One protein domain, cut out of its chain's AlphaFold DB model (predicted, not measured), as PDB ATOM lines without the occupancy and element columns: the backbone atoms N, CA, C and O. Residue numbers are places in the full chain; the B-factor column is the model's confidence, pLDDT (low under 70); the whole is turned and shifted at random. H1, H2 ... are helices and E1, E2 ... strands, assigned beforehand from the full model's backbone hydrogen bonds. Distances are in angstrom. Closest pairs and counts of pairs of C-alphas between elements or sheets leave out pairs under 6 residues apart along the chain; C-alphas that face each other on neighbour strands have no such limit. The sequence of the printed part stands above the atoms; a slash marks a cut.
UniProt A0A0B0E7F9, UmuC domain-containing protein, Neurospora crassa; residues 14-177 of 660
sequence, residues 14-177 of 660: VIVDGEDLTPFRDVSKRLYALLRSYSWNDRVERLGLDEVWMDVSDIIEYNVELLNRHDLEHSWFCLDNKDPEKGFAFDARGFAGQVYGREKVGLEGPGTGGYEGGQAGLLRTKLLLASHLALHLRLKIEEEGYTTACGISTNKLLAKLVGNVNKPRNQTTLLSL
ATOM      1  N   VAL A  14      72.074 -48.003   7.020       95.25
ATOM      2  CA  VAL A  14      71.811 -46.936   7.991       95.25
ATOM      3  C   VAL A  14      70.376 -47.065   8.514       95.25
ATOM      4  O   VAL A  14      69.435 -47.268   7.749       95.25
ATOM      5  N   ILE A  15      70.197 -46.949   9.834       93.56
ATOM      6  CA  ILE A  15      68.889 -47.029  10.494       93.56
ATOM      7  C   ILE A  15      68.683 -45.771  11.338       93.56
ATOM      8  O   ILE A  15      69.453 -45.498  12.256       93.56
ATOM      9  N   VAL A  16      67.610 -45.039  11.041       93.19
ATOM     10  CA  VAL A  16      67.143 -43.867  11.795       93.19
ATOM     11  C   VAL A  16      65.881 -44.249  12.574       93.19
ATOM     12  O   VAL A  16      65.083 -45.063  12.106       93.19
ATOM     13  N   ASP A  17      65.695 -43.689  13.772       88.88
ATOM     14  CA  ASP A  17      64.475 -43.904  14.556       88.88
ATOM     15  C   ASP A  17      63.273 -43.167  13.933       88.88
ATOM     16  O   ASP A  17      63.334 -41.975  13.636       88.88
ATOM     17  N   GLY A  18      62.171 -43.899  13.755       88.50
ATOM     18  CA  GLY A  18      60.904 -43.412  13.212       88.50
ATOM     19  C   GLY A  18      59.744 -43.414  14.214       88.50
ATOM     20  O   GLY A  18      58.602 -43.212  13.795       88.50
ATOM     21  N   GLU A  19      59.975 -43.666  15.512       84.25
ATOM     22  CA  GLU A  19      58.894 -43.682  16.513       84.25
ATOM     23  C   GLU A  19      58.194 -42.314  16.650       84.25
ATOM     24  O   GLU A  19      56.956 -42.262  16.698       84.25
ATOM     25  N   ASP A  20      58.930 -41.190  16.639       83.19
ATOM     26  CA  ASP A  20      58.289 -39.871  16.550       83.19
ATOM     27  C   ASP A  20      57.932 -39.501  15.107       83.19
ATOM     28  O   ASP A  20      58.637 -38.775  14.411       83.19
ATOM     29  N   LEU A  21      56.733 -39.910  14.696       87.81
ATOM     30  CA  LEU A  21      56.133 -39.542  13.411       87.81
ATOM     31  C   LEU A  21      55.815 -38.028  13.254       87.81
ATOM     32  O   LEU A  21      54.993 -37.668  12.413       87.81
ATOM     33  N   THR A  22      56.351 -37.117  14.076       85.19
ATOM     34  CA  THR A  22      56.063 -35.670  13.992       85.19
ATOM     35  C   THR A  22      56.618 -35.003  12.726       85.19
ATOM     36  O   THR A  22      55.803 -34.390  12.036       85.19
ATOM     37  N   PRO A  23      57.895 -35.177  12.322       89.94
ATOM     38  CA  PRO A  23      58.409 -34.592  11.077       89.94
ATOM     39  C   PRO A  23      57.581 -35.018   9.855       89.94
ATOM     40  O   PRO A  23      57.072 -34.176   9.117       89.94
ATOM     41  N   PHE A  24      57.311 -36.323   9.734       91.25
ATOM     42  CA  PHE A  24      56.463 -36.910   8.692       91.25
ATOM     43  C   PHE A  24      55.046 -36.308   8.655       91.25
ATOM     44  O   PHE A  24      54.482 -36.094   7.583       91.25
ATOM     45  N   ARG A  25      54.439 -35.999   9.814       88.31
ATOM     46  CA  ARG A  25      53.117 -35.339   9.873       88.31
ATOM     47  C   ARG A  25      53.162 -33.911   9.348       88.31
ATOM     48  O   ARG A  25      52.181 -33.490   8.738       88.31
ATOM     49  N   ASP A  26      54.238 -33.175   9.600       89.44
ATOM     50  CA  ASP A  26      54.330 -31.758   9.250       89.44
ATOM     51  C   ASP A  26      54.749 -31.560   7.781       89.44
ATOM     52  O   ASP A  26      54.159 -30.722   7.097       89.44
ATOM     53  N   VAL A  27      55.601 -32.438   7.233       93.31
ATOM     54  CA  VAL A  27      55.781 -32.622   5.775       93.31
ATOM     55  C   VAL A  27      54.441 -32.959   5.111       93.31
ATOM     56  O   VAL A  27      53.988 -32.260   4.207       93.31
ATOM     57  N   SER A  28      53.732 -33.964   5.633       92.69
ATOM     58  CA  SER A  28      52.420 -34.386   5.129       92.69
ATOM     59  C   SER A  28      51.357 -33.275   5.162       92.69
ATOM     60  O   SER A  28      50.521 -33.188   4.263       92.69
ATOM     61  N   LYS A  29      51.373 -32.388   6.172       90.75
ATOM     62  CA  LYS A  29      50.520 -31.182   6.201       90.75
ATOM     63  C   LYS A  29      50.887 -30.213   5.074       90.75
ATOM     64  O   LYS A  29      49.977 -29.705   4.421       90.75
ATOM     65  N   ARG A  30      52.185 -29.971   4.852       93.50
ATOM     66  CA  ARG A  30      52.712 -29.038   3.843       93.50
ATOM     67  C   ARG A  30      52.344 -29.474   2.422       93.50
ATOM     68  O   ARG A  30      51.669 -28.734   1.711       93.50
ATOM     69  N   LEU A  31      52.674 -30.714   2.056       95.12
ATOM     70  CA  LEU A  31      52.404 -31.268   0.724       95.12
ATOM     71  C   LEU A  31      50.896 -31.420   0.452       95.12
ATOM     72  O   LEU A  31      50.428 -31.174  -0.660       95.12
ATOM     73  N   TYR A  32      50.097 -31.725   1.483       94.38
ATOM     74  CA  TYR A  32      48.636 -31.681   1.378       94.38
ATOM     75  C   TYR A  32      48.092 -30.262   1.153       94.38
ATOM     76  O   TYR A  32      47.144 -30.095   0.388       94.38
ATOM     77  N   ALA A  33      48.667 -29.238   1.792       93.88
ATOM     78  CA  ALA A  33      48.264 -27.847   1.583       93.88
ATOM     79  C   ALA A  33      48.605 -27.360   0.162       93.88
ATOM     80  O   ALA A  33      47.766 -26.717  -0.471       93.88
ATOM     81  N   LEU A  34      49.777 -27.742  -0.359       95.75
ATOM     82  CA  LEU A  34      50.181 -27.506  -1.746       95.75
ATOM     83  C   LEU A  34      49.177 -28.131  -2.726       95.75
ATOM     84  O   LEU A  34      48.541 -27.399  -3.483       95.75
ATOM     85  N   LEU A  35      48.942 -29.449  -2.652       95.44
ATOM     86  CA  LEU A  35      47.951 -30.138  -3.496       95.44
ATOM     87  C   LEU A  35      46.546 -29.529  -3.361       95.44
ATOM     88  O   LEU A  35      45.814 -29.424  -4.345       95.44
ATOM     89  N   ARG A  36      46.171 -29.064  -2.160       94.44
ATOM     90  CA  ARG A  36      44.887 -28.391  -1.932       94.44
ATOM     91  C   ARG A  36      44.771 -27.041  -2.634       94.44
ATOM     92  O   ARG A  36      43.686 -26.744  -3.121       94.44
ATOM     93  N   SER A  37      45.840 -26.250  -2.742       94.50
ATOM     94  CA  SER A  37      45.777 -24.953  -3.442       94.50
ATOM     95  C   SER A  37      45.446 -25.057  -4.939       94.50
ATOM     96  O   SER A  37      44.981 -24.081  -5.521       94.50
ATOM     97  N   TYR A  38      45.593 -26.244  -5.537       94.81
ATOM     98  CA  TYR A  38      45.216 -26.534  -6.923       94.81
ATOM     99  C   TYR A  38      43.805 -27.143  -7.078       94.81
ATOM    100  O   TYR A  38      43.380 -27.424  -8.197       94.81
ATOM    101  N   SER A  39      43.055 -27.371  -5.990       93.75
ATOM    102  CA  SER A  39      41.708 -27.961  -6.051       93.75
ATOM    103  C   SER A  39      40.628 -26.889  -6.208       93.75
ATOM    104  O   SER A  39      40.342 -26.136  -5.279       93.75
ATOM    105  N   TRP A  40      39.977 -26.849  -7.373       94.06
ATOM    106  CA  TRP A  40      38.880 -25.912  -7.660       94.06
ATOM    107  C   TRP A  40      37.568 -26.260  -6.926       94.06
ATOM    108  O   TRP A  40      36.774 -25.372  -6.614       94.06
ATOM    109  N   ASN A  41      37.371 -27.538  -6.590       92.31
ATOM    110  CA  ASN A  41      36.177 -28.090  -5.933       92.31
ATOM    111  C   ASN A  41      36.357 -28.404  -4.427       92.31
ATOM    112  O   ASN A  41      35.430 -28.911  -3.791       92.31
ATOM    113  N   ASP A  42      37.540 -28.136  -3.862       92.50
ATOM    114  CA  ASP A  42      37.959 -28.471  -2.489       92.50
ATOM    115  C   ASP A  42      37.825 -29.967  -2.104       92.50
ATOM    116  O   ASP A  42      37.635 -30.304  -0.934       92.50
ATOM    117  N   ARG A  43      37.925 -30.904  -3.060       94.31
ATOM    118  CA  ARG A  43      37.925 -32.359  -2.806       94.31
ATOM    119  C   ARG A  43      39.339 -32.924  -2.838       94.31
ATOM    120  O   ARG A  43      39.847 -33.329  -3.885       94.31
ATOM    121  N   VAL A  44      39.950 -33.000  -1.658       94.56
ATOM    122  CA  VAL A  44      41.301 -33.544  -1.476       94.56
ATOM    123  C   VAL A  44      41.326 -34.434  -0.231       94.56
ATOM    124  O   VAL A  44      41.223 -33.955   0.902       94.56
ATOM    125  N   GLU A  45      41.444 -35.747  -0.431       93.50
ATOM    126  CA  GLU A  45      41.273 -36.784   0.593       93.50
ATOM    127  C   GLU A  45      42.599 -37.499   0.892       93.50
ATOM    128  O   GLU A  45      43.102 -38.255   0.066       93.50
ATOM    129  N   ARG A  46      43.144 -37.312   2.102       91.56
ATOM    130  CA  ARG A  46      44.334 -38.041   2.582       91.56
ATOM    131  C   ARG A  46      44.018 -39.493   2.936       91.56
ATOM    132  O   ARG A  46      43.012 -39.760   3.604       91.56
ATOM    133  N   LEU A  47      44.946 -40.392   2.622       89.44
ATOM    134  CA  LEU A  47      45.018 -41.750   3.159       89.44
ATOM    135  C   LEU A  47      46.423 -41.969   3.744       89.44
ATOM    136  O   LEU A  47      47.388 -42.146   3.023       89.44
ATOM    137  N   GLY A  48      46.546 -41.930   5.074       88.62
ATOM    138  CA  GLY A  48      47.857 -41.984   5.736       88.62
ATOM    139  C   GLY A  48      48.523 -40.608   5.846       88.62
ATOM    140  O   GLY A  48      47.854 -39.621   6.179       88.62
ATOM    141  N   LEU A  49      49.840 -40.563   5.634       90.06
ATOM    142  CA  LEU A  49      50.649 -39.331   5.628       90.06
ATOM    143  C   LEU A  49      51.174 -39.001   4.215       90.06
ATOM    144  O   LEU A  49      51.377 -37.844   3.864       90.06
ATOM    145  N   ASP A  50      51.328 -40.036   3.419       93.12
ATOM    146  CA  ASP A  50      52.018 -40.159   2.147       93.12
ATOM    147  C   ASP A  50      51.055 -40.174   0.949       93.12
ATOM    148  O   ASP A  50      51.417 -39.724  -0.137       93.12
ATOM    149  N   GLU A  51      49.805 -40.620   1.122       95.06
ATOM    150  CA  GLU A  51      48.843 -40.722   0.017       95.06
ATOM    151  C   GLU A  51      47.752 -39.636   0.034       95.06
ATOM    152  O   GLU A  51      47.161 -39.308   1.074       95.06
ATOM    153  N   VAL A  52      47.409 -39.127  -1.155       96.00
ATOM    154  CA  VAL A  52      46.366 -38.112  -1.370       96.00
ATOM    155  C   VAL A  52      45.563 -38.414  -2.638       96.00
ATOM    156  O   VAL A  52      46.109 -38.434  -3.738       96.00
ATOM    157  N   TRP A  53      44.244 -38.574  -2.519       96.62
ATOM    158  CA  TRP A  53      43.332 -38.495  -3.666       96.62
ATOM    159  C   TRP A  53      42.868 -37.057  -3.909       96.62
ATOM    160  O   TRP A  53      42.612 -36.312  -2.963       96.62
ATOM    161  N   MET A  54      42.668 -36.705  -5.177       96.62
ATOM    162  CA  MET A  54      42.170 -35.399  -5.613       96.62
ATOM    163  C   MET A  54      41.167 -35.600  -6.756       96.62
ATOM    164  O   MET A  54      41.435 -36.360  -7.688       96.62
ATOM    165  N   ASP A  55      40.001 -34.958  -6.674       95.94
ATOM    166  CA  ASP A  55      39.055 -34.874  -7.796       95.94
ATOM    167  C   ASP A  55      39.388 -33.609  -8.588       95.94
ATOM    168  O   ASP A  55      39.491 -32.519  -8.020       95.94
ATOM    169  N   VAL A  56      39.601 -33.770  -9.890       96.25
ATOM    170  CA  VAL A  56      39.996 -32.694 -10.814       96.25
ATOM    171  C   VAL A  56      39.043 -32.581 -11.997       96.25
ATOM    172  O   VAL A  56      39.375 -31.999 -13.027       96.25
ATOM    173  N   SER A  57      37.848 -33.161 -11.874       93.81
ATOM    174  CA  SER A  57      36.871 -33.230 -12.961       93.81
ATOM    175  C   SER A  57      36.546 -31.857 -13.561       93.81
ATOM    176  O   SER A  57      36.379 -31.761 -14.770       93.81
ATOM    177  N   ASP A  58      36.503 -30.807 -12.740       94.31
ATOM    178  CA  ASP A  58      36.153 -29.428 -13.096       94.31
ATOM    179  C   ASP A  58      37.286 -28.639 -13.772       94.31
ATOM    180  O   ASP A  58      37.067 -28.067 -14.839       94.31
ATOM    181  N   ILE A  59      38.500 -28.643 -13.207       95.75
ATOM    182  CA  ILE A  59      39.675 -28.020 -13.845       95.75
ATOM    183  C   ILE A  59      40.008 -28.702 -15.181       95.75
ATOM    184  O   ILE A  59      40.420 -28.038 -16.134       95.75
ATOM    185  N   ILE A  60      39.756 -30.010 -15.296       95.56
ATOM    186  CA  ILE A  60      39.903 -30.747 -16.553       95.56
ATOM    187  C   ILE A  60      38.776 -30.428 -17.545       95.56
ATOM    188  O   ILE A  60      39.080 -30.209 -18.712       95.56
ATOM    189  N   GLU A  61      37.508 -30.338 -17.125       93.12
ATOM    190  CA  GLU A  61      36.402 -29.932 -18.015       93.12
ATOM    191  C   GLU A  61      36.656 -28.544 -18.626       93.12
ATOM    192  O   GLU A  61      36.553 -28.370 -19.838       93.12
ATOM    193  N   TYR A  62      37.087 -27.579 -17.808       94.81
ATOM    194  CA  TYR A  62      37.424 -26.230 -18.265       94.81
ATOM    195  C   TYR A  62      38.578 -26.225 -19.280       94.81
ATOM    196  O   TYR A  62      38.493 -25.567 -20.314       94.81
ATOM    197  N   ASN A  63      39.636 -27.006 -19.042       95.44
ATOM    198  CA  ASN A  63      40.757 -27.104 -19.981       95.44
ATOM    199  C   ASN A  63      40.420 -27.903 -21.261       95.44
ATOM    200  O   ASN A  63      41.101 -27.725 -22.269       95.44
ATOM    201  N   VAL A  64      39.348 -28.711 -21.286       92.81
ATOM    202  CA  VAL A  64      38.801 -29.260 -22.546       92.81
ATOM    203  C   VAL A  64      38.181 -28.153 -23.406       92.81
ATOM    204  O   VAL A  64      38.351 -28.188 -24.625       92.81
ATOM    205  N   GLU A  65      37.499 -27.163 -22.812       90.81
ATOM    206  CA  GLU A  65      36.937 -26.022 -23.562       90.81
ATOM    207  C   GLU A  65      38.024 -25.120 -24.178       90.81
ATOM    208  O   GLU A  65      37.784 -24.506 -25.216       90.81
ATOM    209  N   LEU A  66      39.224 -25.063 -23.585       90.94
ATOM    210  CA  LEU A  66      40.344 -24.241 -24.072       90.94
ATOM    211  C   LEU A  66      41.224 -24.909 -25.148       90.94
ATOM    212  O   LEU A  66      42.066 -24.239 -25.748       90.94
ATOM    213  N   LEU A  67      41.084 -26.217 -25.392       90.56
ATOM    214  CA  LEU A  67      42.051 -26.976 -26.191       90.56
ATOM    215  C   LEU A  67      41.944 -26.687 -27.701       90.56
ATOM    216  O   LEU A  67      41.066 -27.209 -28.398       90.56
ATOM    217  N   ASN A  68      42.894 -25.913 -28.232       87.81
ATOM    218  CA  ASN A  68      42.981 -25.607 -29.660       87.81
ATOM    219  C   ASN A  68      43.333 -26.854 -30.494       87.81
ATOM    220  O   ASN A  68      44.487 -27.256 -30.615       87.81
ATOM    221  N   ARG A  69      42.332 -27.422 -31.170       83.56
ATOM    222  CA  ARG A  69      42.482 -28.621 -32.018       83.56
ATOM    223  C   ARG A  69      43.360 -28.413 -33.259       83.56
ATOM    224  O   ARG A  69      43.701 -29.396 -33.913       83.56
ATOM    225  N   HIS A  70      43.700 -27.169 -33.597       87.62
ATOM    226  CA  HIS A  70      44.567 -26.824 -34.726       87.62
ATOM    227  C   HIS A  70      46.036 -26.612 -34.333       87.62
ATOM    228  O   HIS A  70      46.890 -26.646 -35.214       87.62
ATOM    229  N   ASP A  71      46.334 -26.439 -33.042       91.06
ATOM    230  CA  ASP A  71      47.698 -26.365 -32.510       91.06
ATOM    231  C   ASP A  71      47.754 -27.045 -31.137       91.06
ATOM    232  O   ASP A  71      47.582 -26.420 -30.093       91.06
ATOM    233  N   LEU A  72      47.947 -28.366 -31.166       90.75
ATOM    234  CA  LEU A  72      48.084 -29.183 -29.962       90.75
ATOM    235  C   LEU A  72      49.494 -29.092 -29.353       90.75
ATOM    236  O   LEU A  72      49.647 -29.348 -28.164       90.75
ATOM    237  N   GLU A  73      50.511 -28.735 -30.142       92.94
ATOM    238  CA  GLU A  73      51.914 -28.690 -29.703       92.94
ATOM    239  C   GLU A  73      52.181 -27.519 -28.749       92.94
ATOM    240  O   GLU A  73      52.929 -27.675 -27.787       92.94
ATOM    241  N   HIS A  74      51.521 -26.380 -28.971       93.88
ATOM    242  CA  HIS A  74      51.652 -25.171 -28.152       93.88
ATOM    243  C   HIS A  74      50.421 -24.955 -27.251       93.88
ATOM    244  O   HIS A  74      49.904 -23.842 -27.137       93.88
ATOM    245  N   SER A  75      49.922 -26.025 -26.620       95.25
ATOM    246  CA  SER A  75      48.738 -25.943 -25.756       95.25
ATOM    247  C   SER A  75      49.046 -25.237 -24.431       95.25
ATOM    248  O   SER A  75      50.147 -25.336 -23.890       95.25
ATOM    249  N   TRP A  76      48.049 -24.542 -23.875       96.31
ATOM    250  CA  TRP A  76      48.133 -23.859 -22.581       96.31
ATOM    251  C   TRP A  76      47.154 -24.480 -21.586       96.31
ATOM    252  O   TRP A  76      45.966 -24.597 -21.881       96.31
ATOM    253  N   PHE A  77      47.650 -24.881 -20.417       97.38
ATOM    254  CA  PHE A  77      46.840 -25.408 -19.327       97.38
ATOM    255  C   PHE A  77      46.590 -24.300 -18.302       97.38
ATOM    256  O   PHE A  77      47.517 -23.859 -17.624       97.38
ATOM    257  N   CYS A  78      45.341 -23.861 -18.168       97.50
ATOM    258  CA  CYS A  78      44.930 -22.832 -17.217       97.50
ATOM    259  C   CYS A  78      44.717 -23.417 -15.809       97.50
ATOM    260  O   CYS A  78      44.040 -24.435 -15.639       97.50
ATOM    261  N   LEU A  79      45.279 -22.748 -14.798       96.69
ATOM    262  CA  LEU A  79      45.257 -23.148 -13.385       96.69
ATOM    263  C   LEU A  79      44.317 -22.294 -12.513       96.69
ATOM    264  O   LEU A  79      43.960 -22.728 -11.416       96.69
ATOM    265  N   ASP A  80      43.888 -21.116 -12.977       93.56
ATOM    266  CA  ASP A  80      42.994 -20.200 -12.253       93.56
ATOM    267  C   ASP A  80      41.930 -19.620 -13.198       93.56
ATOM    268  O   ASP A  80      42.224 -18.822 -14.085       93.56
ATOM    269  N   ASN A  81      40.660 -19.980 -12.989       87.06
ATOM    270  CA  ASN A  81      39.552 -19.524 -13.839       87.06
ATOM    271  C   ASN A  81      39.232 -18.016 -13.748       87.06
ATOM    272  O   ASN A  81      38.351 -17.544 -14.470       87.06
ATOM    273  N   LYS A  82      39.934 -17.257 -12.896       91.00
ATOM    274  CA  LYS A  82      39.861 -15.787 -12.814       91.00
ATOM    275  C   LYS A  82      41.074 -15.093 -13.431       91.00
ATOM    276  O   LYS A  82      41.043 -13.874 -13.583       91.00
ATOM    277  N   ASP A  83      42.130 -15.839 -13.741       91.81
ATOM    278  CA  ASP A  83      43.426 -15.311 -14.153       91.81
ATOM    279  C   ASP A  83      44.082 -16.264 -15.170       91.81
ATOM    280  O   ASP A  83      44.851 -17.151 -14.786       91.81
ATOM    281  N   PRO A  84      43.765 -16.119 -16.472       89.31
ATOM    282  CA  PRO A  84      44.203 -17.053 -17.509       89.31
ATOM    283  C   PRO A  84      45.719 -17.030 -17.759       89.31
ATOM    284  O   PRO A  84      46.233 -17.937 -18.417       89.31
ATOM    285  N   GLU A  85      46.443 -16.035 -17.229       92.56
ATOM    286  CA  GLU A  85      47.910 -15.987 -17.257       92.56
ATOM    287  C   GLU A  85      48.543 -16.939 -16.221       92.56
ATOM    288  O   GLU A  85      49.716 -17.294 -16.348       92.56
ATOM    289  N   LYS A  86      47.776 -17.441 -15.236       94.81
ATOM    290  CA  LYS A  86      48.213 -18.558 -14.384       94.81
ATOM    291  C   LYS A  86      47.995 -19.887 -15.102       94.81
ATOM    292  O   LYS A  86      46.889 -20.428 -15.130       94.81
ATOM    293  N   GLY A  87      49.075 -20.456 -15.618       96.31
ATOM    294  CA  GLY A  87      49.042 -21.737 -16.311       96.31
ATOM    295  C   GLY A  87      50.427 -22.294 -16.609       96.31
ATOM    296  O   GLY A  87      51.428 -21.820 -16.070       96.31
ATOM    297  N   PHE A  88      50.476 -23.306 -17.471       97.75
ATOM    298  CA  PHE A  88      51.714 -23.841 -18.035       97.75
ATOM    299  C   PHE A  88      51.513 -24.288 -19.489       97.75
ATOM    300  O   PHE A  88      50.422 -24.703 -19.881       97.75
ATOM    301  N   ALA A  89      52.569 -24.202 -20.299       97.44
ATOM    302  CA  ALA A  89      52.561 -24.712 -21.668       97.44
ATOM    303  C   ALA A  89      52.803 -26.231 -21.679       97.44
ATOM    304  O   ALA A  89      53.611 -26.729 -20.893       97.44
ATOM    305  N   PHE A  90      52.128 -26.961 -22.567       96.44
ATOM    306  CA  PHE A  90      52.253 -28.415 -22.688       96.44
ATOM    307  C   PHE A  90      51.963 -28.913 -24.113       96.44
ATOM    308  O   PHE A  90      51.258 -28.265 -24.883       96.44
ATOM    309  N   ASP A  91      52.475 -30.102 -24.443       94.00
ATOM    310  CA  ASP A  91      52.217 -30.766 -25.723       94.00
ATOM    311  C   ASP A  91      51.017 -31.722 -25.610       94.00
ATOM    312  O   ASP A  91      51.111 -32.819 -25.050       94.00
ATOM    313  N   ALA A  92      49.879 -31.321 -26.174       91.56
ATOM    314  CA  ALA A  92      48.645 -32.100 -26.176       91.56
ATOM    315  C   ALA A  92      48.602 -33.220 -27.237       91.56
ATOM    316  O   ALA A  92      47.591 -33.916 -27.347       91.56
ATOM    317  N   ARG A  93      49.672 -33.437 -28.019       88.25
ATOM    318  CA  ARG A  93      49.764 -34.567 -28.969       88.25
ATOM    319  C   ARG A  93      49.941 -35.919 -28.269       88.25
ATOM    320  O   ARG A  93      49.707 -36.958 -28.891       88.25
ATOM    321  N   GLY A  94      50.352 -35.918 -26.998       88.38
ATOM    322  CA  GLY A  94      50.614 -37.114 -26.199       88.38
ATOM    323  C   GLY A  94      50.187 -36.978 -24.735       88.38
ATOM    324  O   GLY A  94      49.854 -35.897 -24.257       88.38
ATOM    325  N   PHE A  95      50.201 -38.105 -24.023       92.88
ATOM    326  CA  PHE A  95      50.057 -38.152 -22.565       92.88
ATOM    327  C   PHE A  95      51.408 -37.873 -21.897       92.88
ATOM    328  O   PHE A  95      52.447 -38.283 -22.413       92.88
ATOM    329  N   ALA A  96      51.387 -37.258 -20.717       94.44
ATOM    330  CA  ALA A  96      52.552 -37.185 -19.846       94.44
ATOM    331  C   ALA A  96      52.714 -38.487 -19.037       94.44
ATOM    332  O   ALA A  96      51.787 -38.940 -18.359       94.44
ATOM    333  N   GLY A  97      53.917 -39.064 -19.063       93.19
ATOM    334  CA  GLY A  97      54.242 -40.310 -18.364       93.19
ATOM    335  C   GLY A  97      53.656 -41.568 -19.019       93.19
ATOM    336  O   GLY A  97      53.403 -41.609 -20.222       93.19
ATOM    337  N   GLN A  98      53.490 -42.626 -18.225       93.94
ATOM    338  CA  GLN A  98      53.103 -43.948 -18.717       93.94
ATOM    339  C   GLN A  98      51.589 -44.091 -18.921       93.94
ATOM    340  O   GLN A  98      50.778 -43.426 -18.274       93.94
ATOM    341  N   VAL A  99      51.194 -45.000 -19.818       91.94
ATOM    342  CA  VAL A  99      49.790 -45.219 -20.203       91.94
ATOM    343  C   VAL A  99      49.481 -46.715 -20.257       91.94
ATOM    344  O   VAL A  99      49.931 -47.415 -21.165       91.94
ATOM    345  N   TYR A 100      48.686 -47.207 -19.308       89.75
ATOM    346  CA  TYR A 100      48.207 -48.590 -19.307       89.75
ATOM    347  C   TYR A 100      47.043 -48.749 -20.299       89.75
ATOM    348  O   TYR A 100      46.144 -47.908 -20.352       89.75
ATOM    349  N   GLY A 101      47.062 -49.835 -21.080       81.44
ATOM    350  CA  GLY A 101      46.073 -50.125 -22.127       81.44
ATOM    351  C   GLY A 101      46.417 -49.587 -23.526       81.44
ATOM    352  O   GLY A 101      45.639 -49.792 -24.454       81.44
ATOM    353  N   ARG A 102      47.578 -48.934 -23.710       72.25
ATOM    354  CA  ARG A 102      48.001 -48.297 -24.981       72.25
ATOM    355  C   ARG A 102      47.917 -49.223 -26.205       72.25
ATOM    356  O   ARG A 102      47.497 -48.777 -27.269       72.25
ATOM    357  N   GLU A 103      48.286 -50.493 -26.040       61.62
ATOM    358  CA  GLU A 103      48.372 -51.506 -27.107       61.62
ATOM    359  C   GLU A 103      47.047 -51.730 -27.854       61.62
ATOM    360  O   GLU A 103      47.042 -51.916 -29.068       61.62
ATOM    361  N   LYS A 104      45.908 -51.669 -27.151       53.91
ATOM    362  CA  LYS A 104      44.582 -51.921 -27.737       53.91
ATOM    363  C   LYS A 104      44.046 -50.774 -28.594       53.91
ATOM    364  O   LYS A 104      43.162 -50.995 -29.412       53.91
ATOM    365  N   VAL A 105      44.585 -49.565 -28.443       52.25
ATOM    366  CA  VAL A 105      44.043 -48.336 -29.057       52.25
ATOM    367  C   VAL A 105      44.657 -48.070 -30.452       52.25
ATOM    368  O   VAL A 105      44.508 -46.989 -31.013       52.25
ATOM    369  N   GLY A 106      45.383 -49.041 -31.026       46.53
ATOM    370  CA  GLY A 106      46.016 -48.925 -32.351       46.53
ATOM    371  C   GLY A 106      47.176 -47.919 -32.418       46.53
ATOM    372  O   GLY A 106      47.529 -47.447 -33.496       46.53
ATOM    373  N   LEU A 107      47.755 -47.556 -31.268       51.16
ATOM    374  CA  LEU A 107      48.711 -46.451 -31.127       51.16
ATOM    375  C   LEU A 107      50.165 -46.881 -31.370       51.16
ATOM    376  O   LEU A 107      51.029 -46.695 -30.507       51.16
ATOM    377  N   GLU A 108      50.438 -47.415 -32.561       35.19
ATOM    378  CA  GLU A 108      51.802 -47.636 -33.066       35.19
ATOM    379  C   GLU A 108      52.473 -46.297 -33.427       35.19
ATOM    380  O   GLU A 108      52.623 -45.923 -34.589       35.19
ATOM    381  N   GLY A 109      52.863 -45.534 -32.405       42.47
ATOM    382  CA  GLY A 109      53.634 -44.304 -32.566       42.47
ATOM    383  C   GLY A 109      53.717 -43.447 -31.296       42.47
ATOM    384  O   GLY A 109      52.904 -43.618 -30.381       42.47
ATOM    385  N   PRO A 110      54.670 -42.495 -31.218       37.88
ATOM    386  CA  PRO A 110      54.764 -41.551 -30.101       37.88
ATOM    387  C   PRO A 110      53.546 -40.623 -29.979       37.88
ATOM    388  O   PRO A 110      53.133 -40.334 -28.859       37.88
ATOM    389  N   GLY A 111      52.945 -40.215 -31.106       45.12
ATOM    390  CA  GLY A 111      51.794 -39.310 -31.142       45.12
ATOM    391  C   GLY A 111      50.965 -39.419 -32.426       45.12
ATOM    392  O   GLY A 111      51.267 -38.776 -33.427       45.12
ATOM    393  N   THR A 112      49.884 -40.197 -32.371       41.78
ATOM    394  CA  THR A 112      48.804 -40.257 -33.374       41.78
ATOM    395  C   THR A 112      47.474 -40.458 -32.644       41.78
ATOM    396  O   THR A 112      47.012 -41.572 -32.418       41.78
ATOM    397  N   GLY A 113      46.873 -39.359 -32.187       43.00
ATOM    398  CA  GLY A 113      45.710 -39.398 -31.296       43.00
ATOM    399  C   GLY A 113      44.871 -38.130 -31.334       43.00
ATOM    400  O   GLY A 113      44.508 -37.617 -30.280       43.00
ATOM    401  N   GLY A 114      44.619 -37.601 -32.536       43.88
ATOM    402  CA  GLY A 114      43.755 -36.434 -32.723       43.88
ATOM    403  C   GLY A 114      42.338 -36.668 -32.188       43.88
ATOM    404  O   GLY A 114      41.909 -37.806 -32.029       43.88
ATOM    405  N   TYR A 115      41.620 -35.577 -31.912       44.16
ATOM    406  CA  TYR A 115      40.288 -35.595 -31.298       44.16
ATOM    407  C   TYR A 115      39.309 -36.520 -32.048       44.16
ATOM    408  O   TYR A 115      38.833 -36.191 -33.138       44.16
ATOM    409  N   GLU A 116      38.975 -37.661 -31.446       52.56
ATOM    410  CA  GLU A 116      37.948 -38.575 -31.947       52.56
ATOM    411  C   GLU A 116      36.560 -38.104 -31.492       52.56
ATOM    412  O   GLU A 116      36.336 -37.777 -30.324       52.56
ATOM    413  N   GLY A 117      35.602 -38.061 -32.419       52.75
ATOM    414  CA  GLY A 117      34.232 -37.661 -32.109       52.75
ATOM    415  C   GLY A 117      33.503 -38.718 -31.278       52.75
ATOM    416  O   GLY A 117      33.370 -39.860 -31.708       52.75
ATOM    417  N   GLY A 118      32.981 -38.329 -30.113       67.56
ATOM    418  CA  GLY A 118      32.154 -39.183 -29.256       67.56
ATOM    419  C   GLY A 118      32.657 -39.281 -27.815       67.56
ATOM    420  O   GLY A 118      33.652 -38.669 -27.428       67.56
ATOM    421  N   GLN A 119      31.946 -40.061 -27.000       65.56
ATOM    422  CA  GLN A 119      32.166 -40.120 -25.549       65.56
ATOM    423  C   GLN A 119      33.538 -40.709 -25.166       65.56
ATOM    424  O   GLN A 119      34.153 -40.242 -24.209       65.56
ATOM    425  N   ALA A 120      34.047 -41.682 -25.933       69.12
ATOM    426  CA  ALA A 120      35.371 -42.269 -25.715       69.12
ATOM    427  C   ALA A 120      36.509 -41.276 -26.018       69.12
ATOM    428  O   ALA A 120      37.427 -41.140 -25.211       69.12
ATOM    429  N   GLY A 121      36.422 -40.522 -27.123       77.38
ATOM    430  CA  GLY A 121      37.405 -39.490 -27.477       77.38
ATOM    431  C   GLY A 121      37.414 -38.309 -26.500       77.38
ATOM    432  O   GLY A 121      38.482 -37.819 -26.124       77.38
ATOM    433  N   LEU A 122      36.241 -37.911 -25.990       82.62
ATOM    434  CA  LEU A 122      36.142 -36.923 -24.912       82.62
ATOM    435  C   LEU A 122      36.825 -37.418 -23.624       82.62
ATOM    436  O   LEU A 122      37.617 -36.684 -23.038       82.62
ATOM    437  N   LEU A 123      36.573 -38.663 -23.203       83.19
ATOM    438  CA  LEU A 123      37.231 -39.244 -22.026       83.19
ATOM    439  C   LEU A 123      38.751 -39.383 -22.223       83.19
ATOM    440  O   LEU A 123      39.516 -39.060 -21.319       83.19
ATOM    441  N   ARG A 124      39.201 -39.777 -23.420       85.19
ATOM    442  CA  ARG A 124      40.622 -39.800 -23.795       85.19
ATOM    443  C   ARG A 124      41.266 -38.417 -23.659       85.19
ATOM    444  O   ARG A 124      42.338 -38.314 -23.074       85.19
ATOM    445  N   THR A 125      40.599 -37.367 -24.140       88.19
ATOM    446  CA  THR A 125      41.070 -35.973 -24.028       88.19
ATOM    447  C   THR A 125      41.153 -35.532 -22.564       88.19
ATOM    448  O   THR A 125      42.160 -34.963 -22.151       88.19
ATOM    449  N   LYS A 126      40.144 -35.865 -21.746       91.44
ATOM    450  CA  LYS A 126      40.145 -35.578 -20.302       91.44
ATOM    451  C   LYS A 126      41.297 -36.270 -19.575       91.44
ATOM    452  O   LYS A 126      42.018 -35.611 -18.835       91.44
ATOM    453  N   LEU A 127      41.521 -37.561 -19.828       91.81
ATOM    454  CA  LEU A 127      42.637 -38.310 -19.239       91.81
ATOM    455  C   LEU A 127      44.008 -37.799 -19.723       91.81
ATOM    456  O   LEU A 127      44.965 -37.812 -18.950       91.81
ATOM    457  N   LEU A 128      44.111 -37.306 -20.963       92.56
ATOM    458  CA  LEU A 128      45.331 -36.692 -21.496       92.56
ATOM    459  C   LEU A 128      45.662 -35.389 -20.761       92.56
ATOM    460  O   LEU A 128      46.754 -35.269 -20.207       92.56
ATOM    461  N   LEU A 129      44.710 -34.456 -20.675       95.25
ATOM    462  CA  LEU A 129      44.860 -33.221 -19.895       95.25
ATOM    463  C   LEU A 129      45.164 -33.525 -18.420       95.25
ATOM    464  O   LEU A 129      46.021 -32.888 -17.808       95.25
ATOM    465  N   ALA A 130      44.515 -34.555 -17.869       96.25
ATOM    466  CA  ALA A 130      44.742 -35.001 -16.506       96.25
ATOM    467  C   ALA A 130      46.168 -35.542 -16.307       96.25
ATOM    468  O   ALA A 130      46.758 -35.292 -15.260       96.25
ATOM    469  N   SER A 131      46.776 -36.200 -17.296       96.75
ATOM    470  CA  SER A 131      48.185 -36.602 -17.202       96.75
ATOM    471  C   SER A 131      49.141 -35.396 -17.135       96.75
ATOM    472  O   SER A 131      50.080 -35.405 -16.338       96.75
ATOM    473  N   HIS A 132      48.883 -34.320 -17.888       97.81
ATOM    474  CA  HIS A 132      49.735 -33.120 -17.883       97.81
ATOM    475  C   HIS A 132      49.632 -32.323 -16.578       97.81
ATOM    476  O   HIS A 132      50.658 -31.963 -16.005       97.81
ATOM    477  N   LEU A 133      48.424 -32.128 -16.036       97.94
ATOM    478  CA  LEU A 133      48.262 -31.516 -14.711       97.94
ATOM    479  C   LEU A 133      48.833 -32.407 -13.589       97.94
ATOM    480  O   LEU A 133      49.424 -31.882 -12.649       97.94
ATOM    481  N   ALA A 134      48.756 -33.739 -13.700       97.69
ATOM    482  CA  ALA A 134      49.441 -34.627 -12.761       97.69
ATOM    483  C   ALA A 134      50.966 -34.421 -12.799       97.69
ATOM    484  O   ALA A 134      51.576 -34.315 -11.739       97.69
ATOM    485  N   LEU A 135      51.575 -34.282 -13.985       97.88
ATOM    486  CA  LEU A 135      53.010 -33.999 -14.110       97.88
ATOM    487  C   LEU A 135      53.381 -32.658 -13.461       97.88
ATOM    488  O   LEU A 135      54.323 -32.611 -12.673       97.88
ATOM    489  N   HIS A 136      52.615 -31.595 -13.728       98.19
ATOM    490  CA  HIS A 136      52.817 -30.282 -13.100       98.19
ATOM    491  C   HIS A 136      52.765 -30.362 -11.567       98.19
ATOM    492  O   HIS A 136      53.650 -29.845 -10.888       98.19
ATOM    493  N   LEU A 137      51.765 -31.052 -11.008       97.62
ATOM    494  CA  LEU A 137      51.608 -31.203  -9.556       97.62
ATOM    495  C   LEU A 137      52.720 -32.045  -8.916       97.62
ATOM    496  O   LEU A 137      53.130 -31.750  -7.796       97.62
ATOM    497  N   ARG A 138      53.239 -33.055  -9.623       97.19
ATOM    498  CA  ARG A 138      54.391 -33.847  -9.168       97.19
ATOM    499  C   ARG A 138      55.674 -33.019  -9.146       97.19
ATOM    500  O   ARG A 138      56.356 -33.015  -8.130       97.19
ATOM    501  N   LEU A 139      55.952 -32.253 -10.205       97.00
ATOM    502  CA  LEU A 139      57.099 -31.336 -10.251       97.00
ATOM    503  C   LEU A 139      57.026 -30.270  -9.144       97.00
ATOM    504  O   LEU A 139      58.043 -29.935  -8.547       97.00
ATOM    505  N   LYS A 140      55.821 -29.805  -8.789       97.44
ATOM    506  CA  LYS A 140      55.618 -28.900  -7.645       97.44
ATOM    507  C   LYS A 140      55.891 -29.537  -6.278       97.44
ATOM    508  O   LYS A 140      56.166 -28.806  -5.336       97.44
ATOM    509  N   ILE A 141      55.832 -30.864  -6.158       96.06
ATOM    510  CA  ILE A 141      56.235 -31.589  -4.942       96.06
ATOM    511  C   ILE A 141      57.750 -31.873  -4.959       96.06
ATOM    512  O   ILE A 141      58.390 -31.777  -3.913       96.06
ATOM    513  N   GLU A 142      58.348 -32.077  -6.138       96.19
ATOM    514  CA  GLU A 142      59.812 -32.138  -6.295       96.19
ATOM    515  C   GLU A 142      60.481 -30.789  -5.947       96.19
ATOM    516  O   GLU A 142      61.543 -30.780  -5.329       96.19
ATOM    517  N   GLU A 143      59.822 -29.650  -6.203       96.50
ATOM    518  CA  GLU A 143      60.237 -28.318  -5.711       96.50
ATOM    519  C   GLU A 143      60.219 -28.175  -4.172       96.50
ATOM    520  O   GLU A 143      60.916 -27.318  -3.632       96.50
ATOM    521  N   GLU A 144      59.461 -29.010  -3.451       94.50
ATOM    522  CA  GLU A 144      59.452 -29.079  -1.977       94.50
ATOM    523  C   GLU A 144      60.473 -30.094  -1.418       94.50
ATOM    524  O   GLU A 144      60.566 -30.258  -0.198       94.50
ATOM    525  N   GLY A 145      61.236 -30.765  -2.294       94.81
ATOM    526  CA  GLY A 145      62.257 -31.757  -1.942       94.81
ATOM    527  C   GLY A 145      61.763 -33.205  -1.843       94.81
ATOM    528  O   GLY A 145      62.453 -34.023  -1.243       94.81
ATOM    529  N   TYR A 146      60.591 -33.533  -2.403       94.94
ATOM    530  CA  TYR A 146      59.986 -34.870  -2.313       94.94
ATOM    531  C   TYR A 146      59.611 -35.416  -3.687       94.94
ATOM    532  O   TYR A 146      59.092 -34.688  -4.531       94.94
ATOM    533  N   THR A 147      59.798 -36.711  -3.919       94.56
ATOM    534  CA  THR A 147      59.348 -37.332  -5.165       94.56
ATOM    535  C   THR A 147      57.938 -37.895  -5.004       94.56
ATOM    536  O   THR A 147      57.318 -37.862  -3.938       94.56
ATOM    537  N   THR A 148      57.333 -38.308  -6.115       94.12
ATOM    538  CA  THR A 148      55.942 -38.774  -6.126       94.12
ATOM    539  C   THR A 148      55.689 -39.780  -7.234       94.12
ATOM    540  O   THR A 148      56.047 -39.551  -8.397       94.12
ATOM    541  N   ALA A 149      54.925 -40.814  -6.896       95.06
ATOM    542  CA  ALA A 149      54.178 -41.617  -7.847       95.06
ATOM    543  C   ALA A 149      52.740 -41.087  -7.999       95.06
ATOM    544  O   ALA A 149      52.097 -40.716  -7.014       95.06
ATOM    545  N   CYS A 150      52.191 -41.082  -9.219       97.25
ATOM    546  CA  CYS A 150      50.787 -40.719  -9.455       97.25
ATOM    547  C   CYS A 150      50.037 -41.732 -10.331       97.25
ATOM    548  O   CYS A 150      50.543 -42.213 -11.346       97.25
ATOM    549  N   GLY A 151      48.796 -42.031  -9.956       97.38
ATOM    550  CA  GLY A 151      47.840 -42.754 -10.785       97.38
ATOM    551  C   GLY A 151      46.705 -41.843 -11.241       97.38
ATOM    552  O   GLY A 151      46.054 -41.200 -10.416       97.38
ATOM    553  N   ILE A 152      46.447 -41.821 -12.549       96.94
ATOM    554  CA  ILE A 152      45.354 -41.067 -13.171       96.94
ATOM    555  C   ILE A 152      44.307 -42.061 -13.688       96.94
ATOM    556  O   ILE A 152      44.628 -42.944 -14.489       96.94
ATOM    557  N   SER A 153      43.056 -41.945 -13.236       94.50
ATOM    558  CA  SER A 153      41.953 -42.793 -13.711       94.50
ATOM    559  C   SER A 153      40.576 -42.152 -13.479       94.50
ATOM    560  O   SER A 153      40.469 -40.998 -13.071       94.50
ATOM    561  N   THR A 154      39.501 -42.897 -13.739       91.44
ATOM    562  CA  THR A 154      38.107 -42.447 -13.586       91.44
ATOM    563  C   THR A 154      37.539 -42.648 -12.179       91.44
ATOM    564  O   THR A 154      36.498 -42.086 -11.849       91.44
ATOM    565  N   ASN A 155      38.204 -43.419 -11.310       92.12
ATOM    566  CA  ASN A 155      37.814 -43.575  -9.905       92.12
ATOM    567  C   ASN A 155      39.014 -43.802  -8.969       92.12
ATOM    568  O   ASN A 155      40.121 -44.117  -9.410       92.12
ATOM    569  N   LYS A 156      38.782 -43.645  -7.659       93.81
ATOM    570  CA  LYS A 156      39.821 -43.696  -6.615       93.81
ATOM    571  C   LYS A 156      40.509 -45.054  -6.481       93.81
ATOM    572  O   LYS A 156      41.709 -45.089  -6.209       93.81
ATOM    573  N   LEU A 157      39.770 -46.149  -6.670       94.56
ATOM    574  CA  LEU A 157      40.295 -47.517  -6.660       94.56
ATOM    575  C   LEU A 157      41.301 -47.717  -7.800       94.56
ATOM    576  O   LEU A 157      42.448 -48.085  -7.547       94.56
ATOM    577  N   LEU A 158      40.887 -47.426  -9.033       94.75
ATOM    578  CA  LEU A 158      41.722 -47.592 -10.220       94.75
ATOM    579  C   LEU A 158      42.916 -46.633 -10.213       94.75
ATOM    580  O   LEU A 158      44.028 -47.059 -10.511       94.75
ATOM    581  N   ALA A 159      42.721 -45.381  -9.786       95.75
ATOM    582  CA  ALA A 159      43.807 -44.421  -9.596       95.75
ATOM    583  C   ALA A 159      44.835 -44.934  -8.566       95.75
ATOM    584  O   ALA A 159      46.036 -44.933  -8.840       95.75
ATOM    585  N   LYS A 160      44.381 -45.462  -7.417       95.31
ATOM    586  CA  LYS A 160      45.275 -46.038  -6.399       95.31
ATOM    587  C   LYS A 160      46.039 -47.258  -6.905       95.31
ATOM    588  O   LYS A 160      47.223 -47.391  -6.609       95.31
ATOM    589  N   LEU A 161      45.396 -48.152  -7.653       95.31
ATOM    590  CA  LEU A 161      46.071 -49.327  -8.200       95.31
ATOM    591  C   LEU A 161      47.073 -48.938  -9.299       95.31
ATOM    592  O   LEU A 161      48.238 -49.326  -9.216       95.31
ATOM    593  N   VAL A 162      46.674 -48.123 -10.284       95.31
ATOM    594  CA  VAL A 162      47.544 -47.792 -11.427       95.31
ATOM    595  C   VAL A 162      48.754 -46.938 -11.018       95.31
ATOM    596  O   VAL A 162      49.842 -47.108 -11.564       95.31
ATOM    597  N   GLY A 163      48.619 -46.105  -9.978       94.12
ATOM    598  CA  GLY A 163      49.731 -45.340  -9.400       94.12
ATOM    599  C   GLY A 163      50.837 -46.186  -8.751       94.12
ATOM    600  O   GLY A 163      51.877 -45.645  -8.398       94.12
ATOM    601  N   ASN A 164      50.647 -47.504  -8.600       92.56
ATOM    602  CA  ASN A 164      51.680 -48.423  -8.111       92.56
ATOM    603  C   ASN A 164      52.437 -49.171  -9.231       92.56
ATOM    604  O   ASN A 164      53.366 -49.913  -8.926       92.56
ATOM    605  N   VAL A 165      52.064 -49.008 -10.508       92.44
ATOM    606  CA  VAL A 165      52.592 -49.834 -11.618       92.44
ATOM    607  C   VAL A 165      54.042 -49.492 -11.987       92.44
ATOM    608  O   VAL A 165      54.826 -50.390 -12.290       92.44
ATOM    609  N   ASN A 166      54.405 -48.206 -11.949       91.00
ATOM    610  CA  ASN A 166      55.688 -47.690 -12.446       91.00
ATOM    611  C   ASN A 166      56.470 -46.901 -11.378       91.00
ATOM    612  O   ASN A 166      57.029 -45.857 -11.680       91.00
ATOM    613  N   LYS A 167      56.473 -47.361 -10.124       92.12
ATOM    614  CA  LYS A 167      57.240 -46.731  -9.031       92.12
ATOM    615  C   LYS A 167      58.757 -46.987  -9.151       92.12
ATOM    616  O   LYS A 167      59.115 -48.045  -9.679       92.12
ATOM    617  N   PRO A 168      59.626 -46.111  -8.604       93.50
ATOM    618  CA  PRO A 168      59.324 -44.814  -7.974       93.50
ATOM    619  C   PRO A 168      59.187 -43.667  -8.999       93.50
ATOM    620  O   PRO A 168      59.339 -43.882 -10.204       93.50
ATOM    621  N   ARG A 169      58.884 -42.450  -8.526       94.25
ATOM    622  CA  ARG A 169      59.003 -41.164  -9.257       94.25
ATOM    623  C   ARG A 169      58.403 -41.153 -10.674       94.25
ATOM    624  O   ARG A 169      58.940 -40.550 -11.606       94.25
ATOM    625  N   ASN A 170      57.231 -41.751 -10.863       94.94
ATOM    626  CA  ASN A 170      56.578 -41.787 -12.177       94.94
ATOM    627  C   ASN A 170      55.073 -41.527 -12.102       94.94
ATOM    628  O   ASN A 170      54.486 -41.367 -11.037       94.94
ATOM    629  N   GLN A 171      54.410 -41.513 -13.251       96.44
ATOM    630  CA  GLN A 171      52.957 -41.466 -13.309       96.44
ATOM    631  C   GLN A 171      52.413 -42.433 -14.345       96.44
ATOM    632  O   GLN A 171      53.028 -42.647 -15.388       96.44
ATOM    633  N   THR A 172      51.249 -43.013 -14.057       96.19
ATOM    634  CA  THR A 172      50.574 -43.935 -14.973       96.19
ATOM    635  C   THR A 172      49.108 -43.553 -15.129       96.19
ATOM    636  O   THR A 172      48.375 -43.439 -14.147       96.19
ATOM    637  N   THR A 173      48.670 -43.379 -16.372       95.19
ATOM    638  CA  THR A 173      47.262 -43.169 -16.723       95.19
ATOM    639  C   THR A 173      46.632 -44.503 -17.113       95.19
ATOM    640  O   THR A 173      47.167 -45.193 -17.981       95.19
ATOM    641  N   LEU A 174      45.501 -44.875 -16.509       92.56
ATOM    642  CA  LEU A 174      44.718 -46.037 -16.944       92.56
ATOM    643  C   LEU A 174      43.676 -45.608 -17.981       92.56
ATOM    644  O   LEU A 174      42.750 -44.864 -17.654       92.56
ATOM    645  N   LEU A 175      43.793 -46.109 -19.213       86.38
ATOM    646  CA  LEU A 175      42.769 -45.905 -20.236       86.38
ATOM    647  C   LEU A 175      41.567 -46.829 -19.997       86.38
ATOM    648  O   LEU A 175      41.697 -48.047 -19.980       86.38
ATOM    649  N   SER A 176      40.386 -46.228 -19.857       75.38
ATOM    650  CA  SER A 176      39.094 -46.908 -19.690       75.38
ATOM    651  C   SER A 176      38.122 -46.411 -20.771       75.38
ATOM    652  O   SER A 176      37.144 -45.722 -20.482       75.38
ATOM    653  N   LEU A 177      38.445 -46.672 -22.041       68.62
ATOM    654  CA  LEU A 177      37.778 -46.059 -23.195       68.62
ATOM    655  C   LEU A 177      36.482 -46.785 -23.597       68.62
ATOM    656  O   LEU A 177      36.505 -47.757 -24.342       68.62
TER     657      LEU A 177
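This is residues 14 to 177 of the 660 residues of the protein "UmuC domain-containing protein" of Neurospora crassa (UniProt A0A0B0E7F9). A long helix, H4, runs through the middle of the domain, between a small three-stranded sheet, E5, E7 and E6, on one side and helix H2 with the hairpin E3 and E4 on the other; short H5 covers the sheet's other face. H1 reaches out toward one end, with the hairpin E1 and E2 beside its residues 28 to 37, and residues 14 to 20 stick out. The 164 printed residues have five named helices and seven named strands, in the order H1 E1 E2 H2 E3 E4 E5 H3 H4 E6 H5 E7; the class is mixed, helices and strands. The sheet's order is E5 E7 E6, parallel; the whole is compact, radius of gyration of the C-alphas 16.8 A, spanning 55 by 38 by 24 A.

Find C-alpha 22 at (56.063, -35.670, 13.992); there H1, residues 22 to 37, begins and runs 22.9 A. Next come E1, 44 to 47, E2, 51 to 55, H2, 57 to 65, E3, 75 to 78, E4, 87 to 90, E5, 98 to 100, and H3, 102 to 105. At C-alpha 119, (32.166, -40.120, -25.549), begins H4, 119 to 142, 34.6 A long. E6, 147 to 153, measures 20.1 A; H5, 156 to 162, follows, and E7, 171 to 174, ends at (44.718, -46.037, -16.944).

Start at the sheet: between the parallel neighbours E5 and E7, N 98 and O 171 are within hydrogen-bond range at 2.9 A, and between the parallel neighbours E7 and E6, N 172 and O 150 are within hydrogen-bond range at 2.9 A. H4 and H5 are on opposite faces, three layers with the sheet between helices. H4 lies over E7 and E6 at a height of 8.5 A, along the strands, 13 degrees to E6 on the local plane; its closest C-alphas to E6 are Arg 138 and Thr 148, 6.0 A. H5 lies over E6 at a height of 5.4 A. E6, H5, E7 form a strand-helix-strand unit, parallel neighbour strands joined through a helix, with a left-handed crossover; E5, H3 H4, E6 form a split one, E7 between its strands, also left-handed. H2 touches residues 125 to 130 of H4, closest C-alphas Ile 60 and Lys 126, 6.1 A, at a steep tilt of 67 degrees. H1 and H4 only just touch, with 3 pairs of C-alphas within 8 A, closest Leu 31 and Ile 141, 6.8 A. In the hairpins, look at N 45 and O 53, 2.8 A, and N 77 and O 88, 2.8 A. In H1, H2, H4 and H5 every O i to N i+4 pair is within hydrogen-bond range; H3 is too short for one.

The C-alphas farthest apart, Asp 17 and Gly 117, are 56.0 A apart. The printed part has no cut; the link from H3 to H4, residues 106 to 118, is long. Residues 103 to 120 and 177 have pLDDT under 70.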